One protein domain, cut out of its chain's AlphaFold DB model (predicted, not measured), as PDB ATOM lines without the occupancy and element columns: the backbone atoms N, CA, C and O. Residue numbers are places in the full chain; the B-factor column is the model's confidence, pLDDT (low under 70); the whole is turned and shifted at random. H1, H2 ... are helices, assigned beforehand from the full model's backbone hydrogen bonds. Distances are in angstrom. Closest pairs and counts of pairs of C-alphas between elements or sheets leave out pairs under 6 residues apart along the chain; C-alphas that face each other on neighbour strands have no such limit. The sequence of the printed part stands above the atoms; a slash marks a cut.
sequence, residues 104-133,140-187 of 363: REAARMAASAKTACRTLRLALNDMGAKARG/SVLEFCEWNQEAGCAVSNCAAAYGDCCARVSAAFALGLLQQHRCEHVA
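This is residues 104 to 133 and 140 to 187 of the 363 residues of an uncharacterized protein of Oryza punctata (UniProt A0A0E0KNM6). Three long helices, H1, H2 and H3, lie side by side in a small bundle, their lines nearly aligned and their centres at the corners of a triangle. H2 and H3 make a helical hairpin whose turn, residues 161 to 166, sticks out at one end, while H1 runs alongside and meets each of them by a part of its length; after H3 the chain folds back into the short H4, which packs on residues 175 to 179 of H3. From the end of H1 the unnamed residues 127 to 133 turn back as far as a cut in the chain. The printed part has 78 residues with four named helices, in the order H1, H2, H3, H4, and no named strand, and the class is all helix. The whole is compact, with a radius of gyration of the C-alphas of 12.6 A, and elongated, with spans of 43 by 23 by 19 A.

The longest helix is H1, residues 104 to 126. It only just touches H2, residues 141 to 161, with 3 pairs of C-alphas within 8 A. H1 touches H2 with residues 117 to 124 alone, and H2 touches H1 with residues 148 to 155 alone; the closest C-alphas of the two, those of Leu 124 and Val 155, are 7.4 A apart. H1 and H2 run the same way at a shallow tilt of 30 degrees. H1 also only just touches H3, residues 165 to 180, again with 3 pairs of C-alphas within 8 A. H1 touches H3 with residues 116 to 120 alone, and H3 touches H1 with residues 174 to 178 alone; the closest C-alphas of the two are those of Leu 120 and Ala 174, 6.7 A apart. H1 and H3 run opposite ways at a shallow tilt of 13 degrees. H2 and H3, a hairpin, touch with 8 pairs of C-alphas within 8 A. The closest C-alphas of H2 and H3 are those of Ala 159 and Ala 167, 4.8 A apart, and the two run opposite ways at a shallow tilt of 18 degrees. H3 also touches H4, residues 184 to 187, and is the hub, touching the three other helices. The closest C-alphas of H3 and H4 are those of Gln 179 and Val 186, 7.0 A apart. H2 and H4 are close but not clearly touching, with the C-alphas of Gly 152 and Val 186 7.8 A apart, and H1 and H4 are apart. In H1, H2 and H3 every pair of O of residue i and N of residue i+4 is within hydrogen-bond range; H4 is too short for such a pair, and its one pair of O i and N i+3 is within range.

H1 has 23 residues and measures 33.7 A from its first C-alpha, Arg 104 at (75.041, 145.866, 87.225), to its last, Asp 126. H2 has 21 residues and measures 30.3 A, from Val 141 at (89.564, 141.076, 91.845) to Ala 161. H3 has 16 residues and measures 22.4 A, from Cys 165 to Gln 180. H4 has four residues and measures 5.8 A, ending at C-alpha 187 at (99.970, 150.186, 78.943).

The two C-alphas farthest apart, those of Arg 104 and Gly 163, are 43.6 A from each other. Residues 134 to 139 are not printed, and C-alphas 133 and 140 are 14.5 A apart across this cut, which falls in the link from H1 to H2. The links from H2 to H3 and from H3 to H4 are tight, with 3 residues each. The mean pLDDT of the printed part is 74.2, and it is under 70 at residues 130 to 133, 158 to 168, 170 to 171 and 181 to 187.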
ATOM      1  N   ARG A 104      75.349 146.678  88.416       96.19
ATOM      2  CA  ARG A 104      75.041 145.866  87.225       96.19
ATOM      3  C   ARG A 104      76.069 146.069  86.113       96.19
ATOM      4  O   ARG A 104      76.484 145.096  85.488       96.19
ATOM      5  N   GLU A 105      76.492 147.306  85.870       95.00
ATOM      6  CA  GLU A 105      77.537 147.622  84.889       95.00
ATOM      7  C   GLU A 105      78.882 146.995  85.291       95.00
ATOM      8  O   GLU A 105      79.509 146.320  84.475       95.00
ATOM      9  N   ALA A 106      79.277 147.101  86.563       87.56
ATOM     10  CA  ALA A 106      80.475 146.451  87.093       87.56
ATOM     11  C   ALA A 106      80.416 144.919  86.971       87.56
ATOM     12  O   ALA A 106      81.398 144.301  86.561       87.56
ATOM     13  N   ALA A 107      79.262 144.302  87.252       89.44
ATOM     14  CA  ALA A 107      79.072 142.862  87.084       89.44
ATOM     15  C   ALA A 107      79.223 142.423  85.616       89.44
ATOM     16  O   ALA A 107      79.874 141.413  85.340       89.44
ATOM     17  N   ARG A 108      78.686 143.201  84.664       91.69
ATOM     18  CA  ARG A 108      78.858 142.952  83.221       91.69
ATOM     19  C   ARG A 108      80.320 143.073  82.792       91.69
ATOM     20  O   ARG A 108      80.811 142.203  82.077       91.69
ATOM     21  N   MET A 109      81.025 144.108  83.256       83.38
ATOM     22  CA  MET A 109      82.455 144.283  82.974       83.38
ATOM     23  C   MET A 109      83.283 143.124  83.539       83.38
ATOM     24  O   MET A 109      84.109 142.563  82.824       83.38
ATOM     25  N   ALA A 110      83.011 142.702  84.776       82.75
ATOM     26  CA  ALA A 110      83.688 141.566  85.394       82.75
ATOM     27  C   ALA A 110      83.439 140.255  84.629       82.75
ATOM     28  O   ALA A 110      84.368 139.476  84.431       82.75
ATOM     29  N   ALA A 111      82.210 140.011  84.161       86.25
ATOM     30  CA  ALA A 111      81.896 138.840  83.343       86.25
ATOM     31  C   ALA A 111      82.642 138.856  81.996       86.25
ATOM     32  O   ALA A 111      83.233 137.847  81.614       86.25
ATOM     33  N   SER A 112      82.678 140.004  81.308       85.69
ATOM     34  CA  SER A 112      83.426 140.163  80.053       85.69
ATOM     35  C   SER A 112      84.929 139.935  80.246       85.69
ATOM     36  O   SER A 112      85.528 139.167  79.493       85.69
ATOM     37  N   ALA A 113      85.515 140.517  81.296       80.12
ATOM     38  CA  ALA A 113      86.922 140.336  81.638       80.12
ATOM     39  C   ALA A 113      87.254 138.865  81.951       80.12
ATOM     40  O   ALA A 113      88.251 138.336  81.462       80.12
ATOM     41  N   LYS A 114      86.377 138.162  82.687       81.88
ATOM     42  CA  LYS A 114      86.515 136.716  82.932       81.88
ATOM     43  C   LYS A 114      86.543 135.919  81.624       81.88
ATOM     44  O   LYS A 114      87.389 135.039  81.479       81.88
ATOM     45  N   THR A 115      85.654 136.218  80.677       85.75
ATOM     46  CA  THR A 115      85.640 135.557  79.361       85.75
ATOM     47  C   THR A 115      86.926 135.829  78.581       85.75
ATOM     48  O   THR A 115      87.538 134.885  78.090       85.75
ATOM     49  N   ALA A 116      87.390 137.079  78.537       80.62
ATOM     50  CA  ALA A 116      88.630 137.450  77.856       80.62
ATOM     51  C   ALA A 116      89.854 136.708  78.416       80.62
ATOM     52  O   ALA A 116      90.641 136.143  77.658       80.62
ATOM     53  N   CYS A 117      89.982 136.634  79.744       76.38
ATOM     54  CA  CYS A 117      91.073 135.903  80.390       76.38
ATOM     55  C   CYS A 117      90.996 134.394  80.140       76.38
ATOM     56  O   CYS A 117      92.033 133.760  79.940       76.38
ATOM     57  N   ARG A 118      89.788 133.809  80.085       81.19
ATOM     58  CA  ARG A 118      89.609 132.404  79.677       81.19
ATOM     59  C   ARG A 118      90.137 132.174  78.257       81.19
ATOM     60  O   ARG A 118      90.891 131.224  78.062       81.19
ATOM     61  N   THR A 119      89.804 133.050  77.309       85.00
ATOM     62  CA  THR A 119      90.295 132.975  75.923       85.00
ATOM     63  C   THR A 119      91.812 133.141  75.843       85.00
ATOM     64  O   THR A 119      92.482 132.316  75.228       85.00
ATOM     65  N   LEU A 120      92.374 134.153  76.514       79.81
ATOM     66  CA  LEU A 120      93.820 134.396  76.539       79.81
ATOM     67  C   LEU A 120      94.586 133.191  77.092       79.81
ATOM     68  O   LEU A 120      95.621 132.805  76.555       79.81
ATOM     69  N   ARG A 121      94.064 132.570  78.151       79.75
ATOM     70  CA  ARG A 121      94.664 131.372  78.734       79.75
ATOM     71  C   ARG A 121      94.698 130.205  77.750       79.75
ATOM     72  O   ARG A 121      95.711 129.519  77.692       79.75
ATOM     73  N   LEU A 122      93.605 129.959  77.023       83.12
ATOM     74  CA  LEU A 122      93.564 128.896  76.013       83.12
ATOM     75  C   LEU A 122      94.649 129.126  74.955       83.12
ATOM     76  O   LEU A 122      95.469 128.241  74.741       83.12
ATOM     77  N   ALA A 123      94.756 130.351  74.434       80.69
ATOM     78  CA  ALA A 123      95.804 130.709  73.480       80.69
ATOM     79  C   ALA A 123      97.226 130.525  74.047       80.69
ATOM     80  O   ALA A 123      98.115 130.041  73.352       80.69
ATOM     81  N   LEU A 124      97.461 130.888  75.315       75.69
ATOM     82  CA  LEU A 124      98.760 130.686  75.971       75.69
ATOM     83  C   LEU A 124      99.121 129.202  76.113       75.69
ATOM     84  O   LEU A 124     100.267 128.832  75.859       75.69
ATOM     85  N   ASN A 125      98.149 128.361  76.471       81.94
ATOM     86  CA  ASN A 125      98.347 126.916  76.551       81.94
ATOM     87  C   ASN A 125      98.688 126.317  75.179       81.94
ATOM     88  O   ASN A 125      99.617 125.512  75.099       81.94
ATOM     89  N   ASP A 126      98.003 126.743  74.113       81.62
ATOM     90  CA  ASP A 126      98.273 126.292  72.740       81.62
ATOM     91  C   ASP A 126      99.687 126.686  72.273       81.62
ATOM     92  O   ASP A 126     100.334 125.954  71.528       81.62
ATOM     93  N   MET A 127     100.219 127.805  72.777       75.81
ATOM     94  CA  MET A 127     101.606 128.237  72.548       75.81
ATOM     95  C   MET A 127     102.645 127.514  73.434       75.81
ATOM     96  O   MET A 127     103.832 127.841  73.381       75.81
ATOM     97  N   GLY A 128     102.232 126.559  74.275       79.56
ATOM     98  CA  GLY A 128     103.112 125.839  75.204       79.56
ATOM     99  C   GLY A 128     103.528 126.649  76.440       79.56
ATOM    100  O   GLY A 128     104.410 126.223  77.193       79.56
ATOM    101  N   ALA A 129     102.906 127.807  76.679       76.12
ATOM    102  CA  ALA A 129     103.178 128.651  77.833       76.12
ATOM    103  C   ALA A 129     102.374 128.166  79.047       76.12
ATOM    104  O   ALA A 129     101.145 128.208  79.062       76.12
ATOM    105  N   LYS A 130     103.062 127.729  80.105       69.75
ATOM    106  CA  LYS A 130     102.406 127.326  81.357       69.75
ATOM    107  C   LYS A 130     102.024 128.560  82.181       69.75
ATOM    108  O   LYS A 130     102.821 129.023  82.992       69.75
ATOM    109  N   ALA A 131     100.808 129.073  82.006       66.69
ATOM    110  CA  ALA A 131     100.205 129.976  82.988       66.69
ATOM    111  C   ALA A 131      99.714 129.155  84.199       66.69
ATOM    112  O   ALA A 131      99.148 128.073  84.017       66.69
ATOM    113  N   ARG A 132      99.941 129.626  85.436       63.91
ATOM    114  CA  ARG A 132      99.429 128.963  86.654       63.91
ATOM    115  C   ARG A 132      97.900 128.782  86.601       63.91
ATOM    116  O   ARG A 132      97.209 129.428  85.815       63.91
ATOM    117  N   GLY A 133      97.413 127.837  87.415       64.25
ATOM    118  CA  GLY A 133      96.091 127.198  87.337       64.25
ATOM    119  C   GLY A 133      94.854 128.105  87.240       64.25
ATOM    120  O   GLY A 133      94.901 129.321  87.385       64.25
ATOM    121  N   SER A 140      88.866 136.490  93.491       77.25
ATOM    122  CA  SER A 140      88.782 137.897  93.858       77.25
ATOM    123  C   SER A 140      89.350 138.790  92.750       77.25
ATOM    124  O   SER A 140      90.145 138.361  91.915       77.25
ATOM    125  N   VAL A 141      88.977 140.075  92.758       72.19
ATOM    126  CA  VAL A 141      89.564 141.076  91.845       72.19
ATOM    127  C   VAL A 141      91.091 141.132  91.988       72.19
ATOM    128  O   VAL A 141      91.787 141.366  91.008       72.19
ATOM    129  N   LEU A 142      91.617 140.874  93.191       76.44
ATOM    130  CA  LEU A 142      93.054 140.862  93.453       76.44
ATOM    131  C   LEU A 142      93.752 139.679  92.767       76.44
ATOM    132  O   LEU A 142      94.731 139.887  92.061       76.44
ATOM    133  N   GLU A 143      93.197 138.471  92.901       77.50
ATOM    134  CA  GLU A 143      93.709 137.267  92.225       77.50
ATOM    135  C   GLU A 143      93.663 137.422  90.701       77.50
ATOM    136  O   GLU A 143      94.554 136.963  89.991       77.50
ATOM    137  N   PHE A 144      92.648 138.121  90.186       70.94
ATOM    138  CA  PHE A 144      92.555 138.457  88.769       70.94
ATOM    139  C   PHE A 144      93.664 139.426  88.319       70.94
ATOM    140  O   PHE A 144      94.257 139.226  87.259       70.94
ATOM    141  N   CYS A 145      93.979 140.452  89.118       75.56
ATOM    142  CA  CYS A 145      95.081 141.376  88.834       75.56
ATOM    143  C   CYS A 145      96.447 140.672  88.848       75.56
ATOM    144  O   CYS A 145      97.247 140.888  87.938       75.56
ATOM    145  N   GLU A 146      96.699 139.815  89.842       80.19
ATOM    146  CA  GLU A 146      97.934 139.026  89.936       80.19
ATOM    147  C   GLU A 146      98.082 138.080  88.739       80.19
ATOM    148  O   GLU A 146      99.139 138.037  88.107       80.19
ATOM    149  N   TRP A 147      96.997 137.400  88.358       80.19
ATOM    150  CA  TRP A 147      96.991 136.533  87.184       80.19
ATOM    151  C   TRP A 147      97.257 137.303  85.886       80.19
ATOM    152  O   TRP A 147      98.039 136.844  85.061       80.19
ATOM    153  N   ASN A 148      96.662 138.488  85.699       73.69
ATOM    154  CA  ASN A 148      96.931 139.324  84.522       73.69
ATOM    155  C   ASN A 148      98.403 139.742  84.438       73.69
ATOM    156  O   ASN A 148      98.976 139.771  83.347       73.69
ATOM    157  N   GLN A 149      99.024 140.046  85.578       78.31
ATOM    158  CA  GLN A 149     100.441 140.385  85.628       78.31
ATOM    159  C   GLN A 149     101.318 139.173  85.273       78.31
ATOM    160  O   GLN A 149     102.255 139.300  84.482       78.31
ATOM    161  N   GLU A 150     100.984 137.986  85.786       77.62
ATOM    162  CA  GLU A 150     101.684 136.736  85.467       77.62
ATOM    163  C   GLU A 150     101.505 136.334  83.990       77.62
ATOM    164  O   GLU A 150     102.480 135.987  83.319       77.62
ATOM    165  N   ALA A 151     100.291 136.461  83.446       72.62
ATOM    166  CA  ALA A 151      99.987 136.209  82.040       72.62
ATOM    167  C   ALA A 151     100.742 137.175  81.113       72.62
ATOM    168  O   ALA A 151     101.313 136.739  80.113       72.62
ATOM    169  N   GLY A 152     100.820 138.464  81.464       74.94
ATOM    170  CA  GLY A 152     101.622 139.449  80.733       74.94
ATOM    171  C   GLY A 152     103.113 139.089  80.704       74.94
ATOM    172  O   GLY A 152     103.743 139.126  79.644       74.94
ATOM    173  N   CYS A 153     103.665 138.654  81.841       78.31
ATOM    174  CA  CYS A 153     105.035 138.144  81.920       78.31
ATOM    175  C   CYS A 153     105.239 136.894  81.047       78.31
ATOM    176  O   CYS A 153     106.237 136.806  80.331       78.31
ATOM    177  N   ALA A 154     104.295 135.947  81.055       74.81
ATOM    178  CA  ALA A 154     104.365 134.739  80.232       74.81
ATOM    179  C   ALA A 154     104.341 135.061  78.727       74.81
ATOM    180  O   ALA A 154     105.190 134.564  77.987       74.81
ATOM    181  N   VAL A 155     103.444 135.954  78.287       71.38
ATOM    182  CA  VAL A 155     103.383 136.445  76.897       71.38
ATOM    183  C   VAL A 155     104.715 137.084  76.490       71.38
ATOM    184  O   VAL A 155     105.257 136.764  75.431       71.38
ATOM    185  N   SER A 156     105.280 137.945  77.344       73.19
ATOM    186  CA  SER A 156     106.573 138.592  77.083       73.19
ATOM    187  C   SER A 156     107.724 137.583  76.987       73.19
ATOM    188  O   SER A 156     108.605 137.733  76.139       73.19
ATOM    189  N   ASN A 157     107.726 136.548  77.830       74.50
ATOM    190  CA  ASN A 157     108.752 135.505  77.816       74.50
ATOM    191  C   ASN A 157     108.655 134.625  76.561       74.50
ATOM    192  O   ASN A 157     109.679 134.344  75.937       74.50
ATOM    193  N   CYS A 158     107.443 134.254  76.136       67.19
ATOM    194  CA  CYS A 158     107.225 133.545  74.871       67.19
ATOM    195  C   CYS A 158     107.677 134.375  73.664       67.19
ATOM    196  O   CYS A 158     108.345 133.845  72.776       67.19
ATOM    197  N   ALA A 159     107.393 135.683  73.660       67.81
ATOM    198  CA  ALA A 159     107.855 136.594  72.613       67.81
ATOM    199  C   ALA A 159     109.388 136.690  72.537       67.81
ATOM    200  O   ALA A 159     109.947 136.783  71.444       67.81
ATOM    201  N   ALA A 160     110.075 136.644  73.683       69.56
ATOM    202  CA  ALA A 160     111.533 136.658  73.740       69.56
ATOM    203  C   ALA A 160     112.164 135.324  73.303       69.56
ATOM    204  O   ALA A 160     113.213 135.341  72.661       69.56
ATOM    205  N   ALA A 161     111.535 134.190  73.631       69.12
ATOM    206  CA  ALA A 161     112.044 132.854  73.318       69.12
ATOM    207  C   ALA A 161     111.920 132.499  71.830       69.12
ATOM    208  O   ALA A 161     112.840 131.916  71.265       69.12
ATOM    209  N   TYR A 162     110.809 132.870  71.187       60.91
ATOM    210  CA  TYR A 162     110.560 132.487  69.796       60.91
ATOM    211  C   TYR A 162     111.300 133.342  68.762       60.91
ATOM    212  O   TYR A 162     111.311 132.966  67.599       60.91
ATOM    213  N   GLY A 163     111.925 134.462  69.148       57.72
ATOM    214  CA  GLY A 163     112.831 135.249  68.296       57.72
ATOM    215  C   GLY A 163     112.230 135.884  67.026       57.72
ATOM    216  O   GLY A 163     112.853 136.783  66.461       57.72
ATOM    217  N   ASP A 164     111.021 135.495  66.617       61.50
ATOM    218  CA  ASP A 164     110.517 135.670  65.257       61.50
ATOM    219  C   ASP A 164     109.186 136.446  65.176       61.50
ATOM    220  O   ASP A 164     108.502 136.685  66.182       61.50
ATOM    221  N   CYS A 165     108.828 136.885  63.965       65.81
ATOM    222  CA  CYS A 165     107.732 137.830  63.707       65.81
ATOM    223  C   CYS A 165     106.370 137.366  64.267       65.81
ATOM    224  O   CYS A 165     105.628 138.184  64.818       65.81
ATOM    225  N   CYS A 166     106.084 136.060  64.236       59.75
ATOM    226  CA  CYS A 166     104.829 135.472  64.707       59.75
ATOM    227  C   CYS A 166     104.608 135.667  66.213       59.75
ATOM    228  O   CYS A 166     103.495 135.961  66.640       59.75
ATOM    229  N   ALA A 167     105.663 135.600  67.027       63.16
ATOM    230  CA  ALA A 167     105.533 135.773  68.471       63.16
ATOM    231  C   ALA A 167     105.231 137.232  68.853       63.16
ATOM    232  O   ALA A 167     104.528 137.492  69.830       63.16
ATOM    233  N   ARG A 168     105.697 138.197  68.046       68.31
ATOM    234  CA  ARG A 168     105.363 139.619  68.224       68.31
ATOM    235  C   ARG A 168     103.926 139.920  67.822       68.31
ATOM    236  O   ARG A 168     103.277 140.700  68.510       68.31
ATOM    237  N   VAL A 169     103.426 139.293  66.756       71.56
ATOM    238  CA  VAL A 169     102.022 139.426  66.336       71.56
ATOM    239  C   VAL A 169     101.094 138.814  67.388       71.56
ATOM    240  O   VAL A 169     100.148 139.477  67.806       71.56
ATOM    241  N   SER A 170     101.408 137.625  67.909       68.69
ATOM    242  CA  SER A 170     100.627 136.991  68.981       68.69
ATOM    243  C   SER A 170     100.675 137.776  70.297       68.69
ATOM    244  O   SER A 170      99.648 137.935  70.953       68.69
ATOM    245  N   ALA A 171     101.835 138.333  70.669       68.94
ATOM    246  CA  ALA A 171     101.951 139.196  71.844       68.94
ATOM    247  C   ALA A 171     101.184 140.516  71.672       68.94
ATOM    248  O   ALA A 171     100.480 140.934  72.587       68.94
ATOM    249  N   ALA A 172     101.263 141.149  70.499       75.81
ATOM    250  CA  ALA A 172     100.495 142.353  70.189       75.81
ATOM    251  C   ALA A 172      98.982 142.079  70.185       75.81
ATOM    252  O   ALA A 172      98.219 142.895  70.696       75.81
ATOM    253  N   PHE A 173      98.551 140.919  69.683       74.81
ATOM    254  CA  PHE A 173      97.152 140.493  69.711       74.81
ATOM    255  C   PHE A 173      96.652 140.262  71.146       74.81
ATOM    256  O   PHE A 173      95.606 140.784  71.528       74.81
ATOM    257  N   ALA A 174      97.429 139.560  71.978       70.25
ATOM    258  CA  ALA A 174      97.115 139.349  73.391       70.25
ATOM    259  C   ALA A 174      97.055 140.667  74.188       70.25
ATOM    260  O   ALA A 174      96.124 140.883  74.967       70.25
ATOM    261  N   LEU A 175      98.013 141.574  73.964       72.81
ATOM    262  CA  LEU A 175      98.020 142.908  74.568       72.81
ATOM    263  C   LEU A 175      96.830 143.747  74.081       72.81
ATOM    264  O   LEU A 175      96.192 144.410  74.896       72.81
ATOM    265  N   GLY A 176      96.479 143.664  72.793       77.75
ATOM    266  CA  GLY A 176      95.314 144.330  72.210       77.75
ATOM    267  C   GLY A 176      93.995 143.876  72.838       77.75
ATOM    268  O   GLY A 176      93.171 144.717  73.197       77.75
ATOM    269  N   LEU A 177      93.825 142.569  73.074       72.25
ATOM    270  CA  LEU A 177      92.669 142.032  73.801       72.25
ATOM    271  C   LEU A 177      92.606 142.576  75.238       72.25
ATOM    272  O   LEU A 177      91.557 143.049  75.674       72.25
ATOM    273  N   LEU A 178      93.725 142.586  75.970       70.31
ATOM    274  CA  LEU A 178      93.773 143.132  77.334       70.31
ATOM    275  C   LEU A 178      93.450 144.639  77.380       70.31
ATOM    276  O   LEU A 178      92.775 145.107  78.303       70.31
ATOM    277  N   GLN A 179      93.880 145.397  76.369       72.38
ATOM    278  CA  GLN A 179      93.613 146.831  76.243       72.38
ATOM    279  C   GLN A 179      92.147 147.118  75.886       72.38
ATOM    280  O   GLN A 179      91.540 148.022  76.465       72.38
ATOM    281  N   GLN A 180      91.544 146.312  75.006       73.06
ATOM    282  CA  GLN A 180      90.124 146.399  74.652       73.06
ATOM    283  C   GLN A 180      89.213 146.152  75.867       73.06
ATOM    284  O   GLN A 180      88.153 146.769  75.988       73.06
ATOM    285  N   HIS A 181      89.663 145.327  76.819       67.56
ATOM    286  CA  HIS A 181      88.990 145.096  78.101       67.56
ATOM    287  C   HIS A 181      89.417 146.066  79.221       67.56
ATOM    288  O   HIS A 181      89.109 145.829  80.389       67.56
ATOM    289  N   ARG A 182      90.075 147.186  78.873       63.78
ATOM    290  CA  ARG A 182      90.472 148.286  79.774       63.78
ATOM    291  C   ARG A 182      91.339 147.866  80.971       63.78
ATOM    292  O   ARG A 182      91.249 148.462  82.042       63.78
ATOM    293  N   CYS A 183      92.227 146.887  80.798       65.00
ATOM    294  CA  CYS A 183      93.291 146.620  81.773       65.00
ATOM    295  C   CYS A 183      94.403 147.680  81.632       65.00
ATOM    296  O   CYS A 183      95.443 147.427  81.027       65.00
ATOM    297  N   GLU A 184      94.184 148.890  82.159       56.50
ATOM    298  CA  GLU A 184      95.091 150.049  82.003       56.50
ATOM    299  C   GLU A 184      96.525 149.789  82.502       56.50
ATOM    300  O   GLU A 184      97.480 150.392  82.014       56.50
ATOM    301  N   HIS A 185      96.701 148.827  83.410       58.00
ATOM    302  CA  HIS A 185      98.001 148.378  83.926       58.00
ATOM    303  C   HIS A 185      98.924 147.808  82.827       58.00
ATOM    304  O   HIS A 185     100.139 147.769  83.002       58.00
ATOM    305  N   VAL A 186      98.366 147.400  81.682       53.03
ATOM    306  CA  VAL A 186      99.097 146.791  80.558       53.03
ATOM    307  C   VAL A 186      99.775 147.836  79.664       53.03
ATOM    308  O   VAL A 186     100.761 147.527  78.999       53.03
ATOM    309  N   ALA A 187      99.341 149.103  79.709       55.78
ATOM    310  CA  ALA A 187      99.970 150.186  78.943       55.78
ATOM    311  C   ALA A 187     101.438 150.452  79.348       55.78
ATOM    312  O   ALA A 187     102.156 151.156  78.642       55.78
TER     313      ALA A 187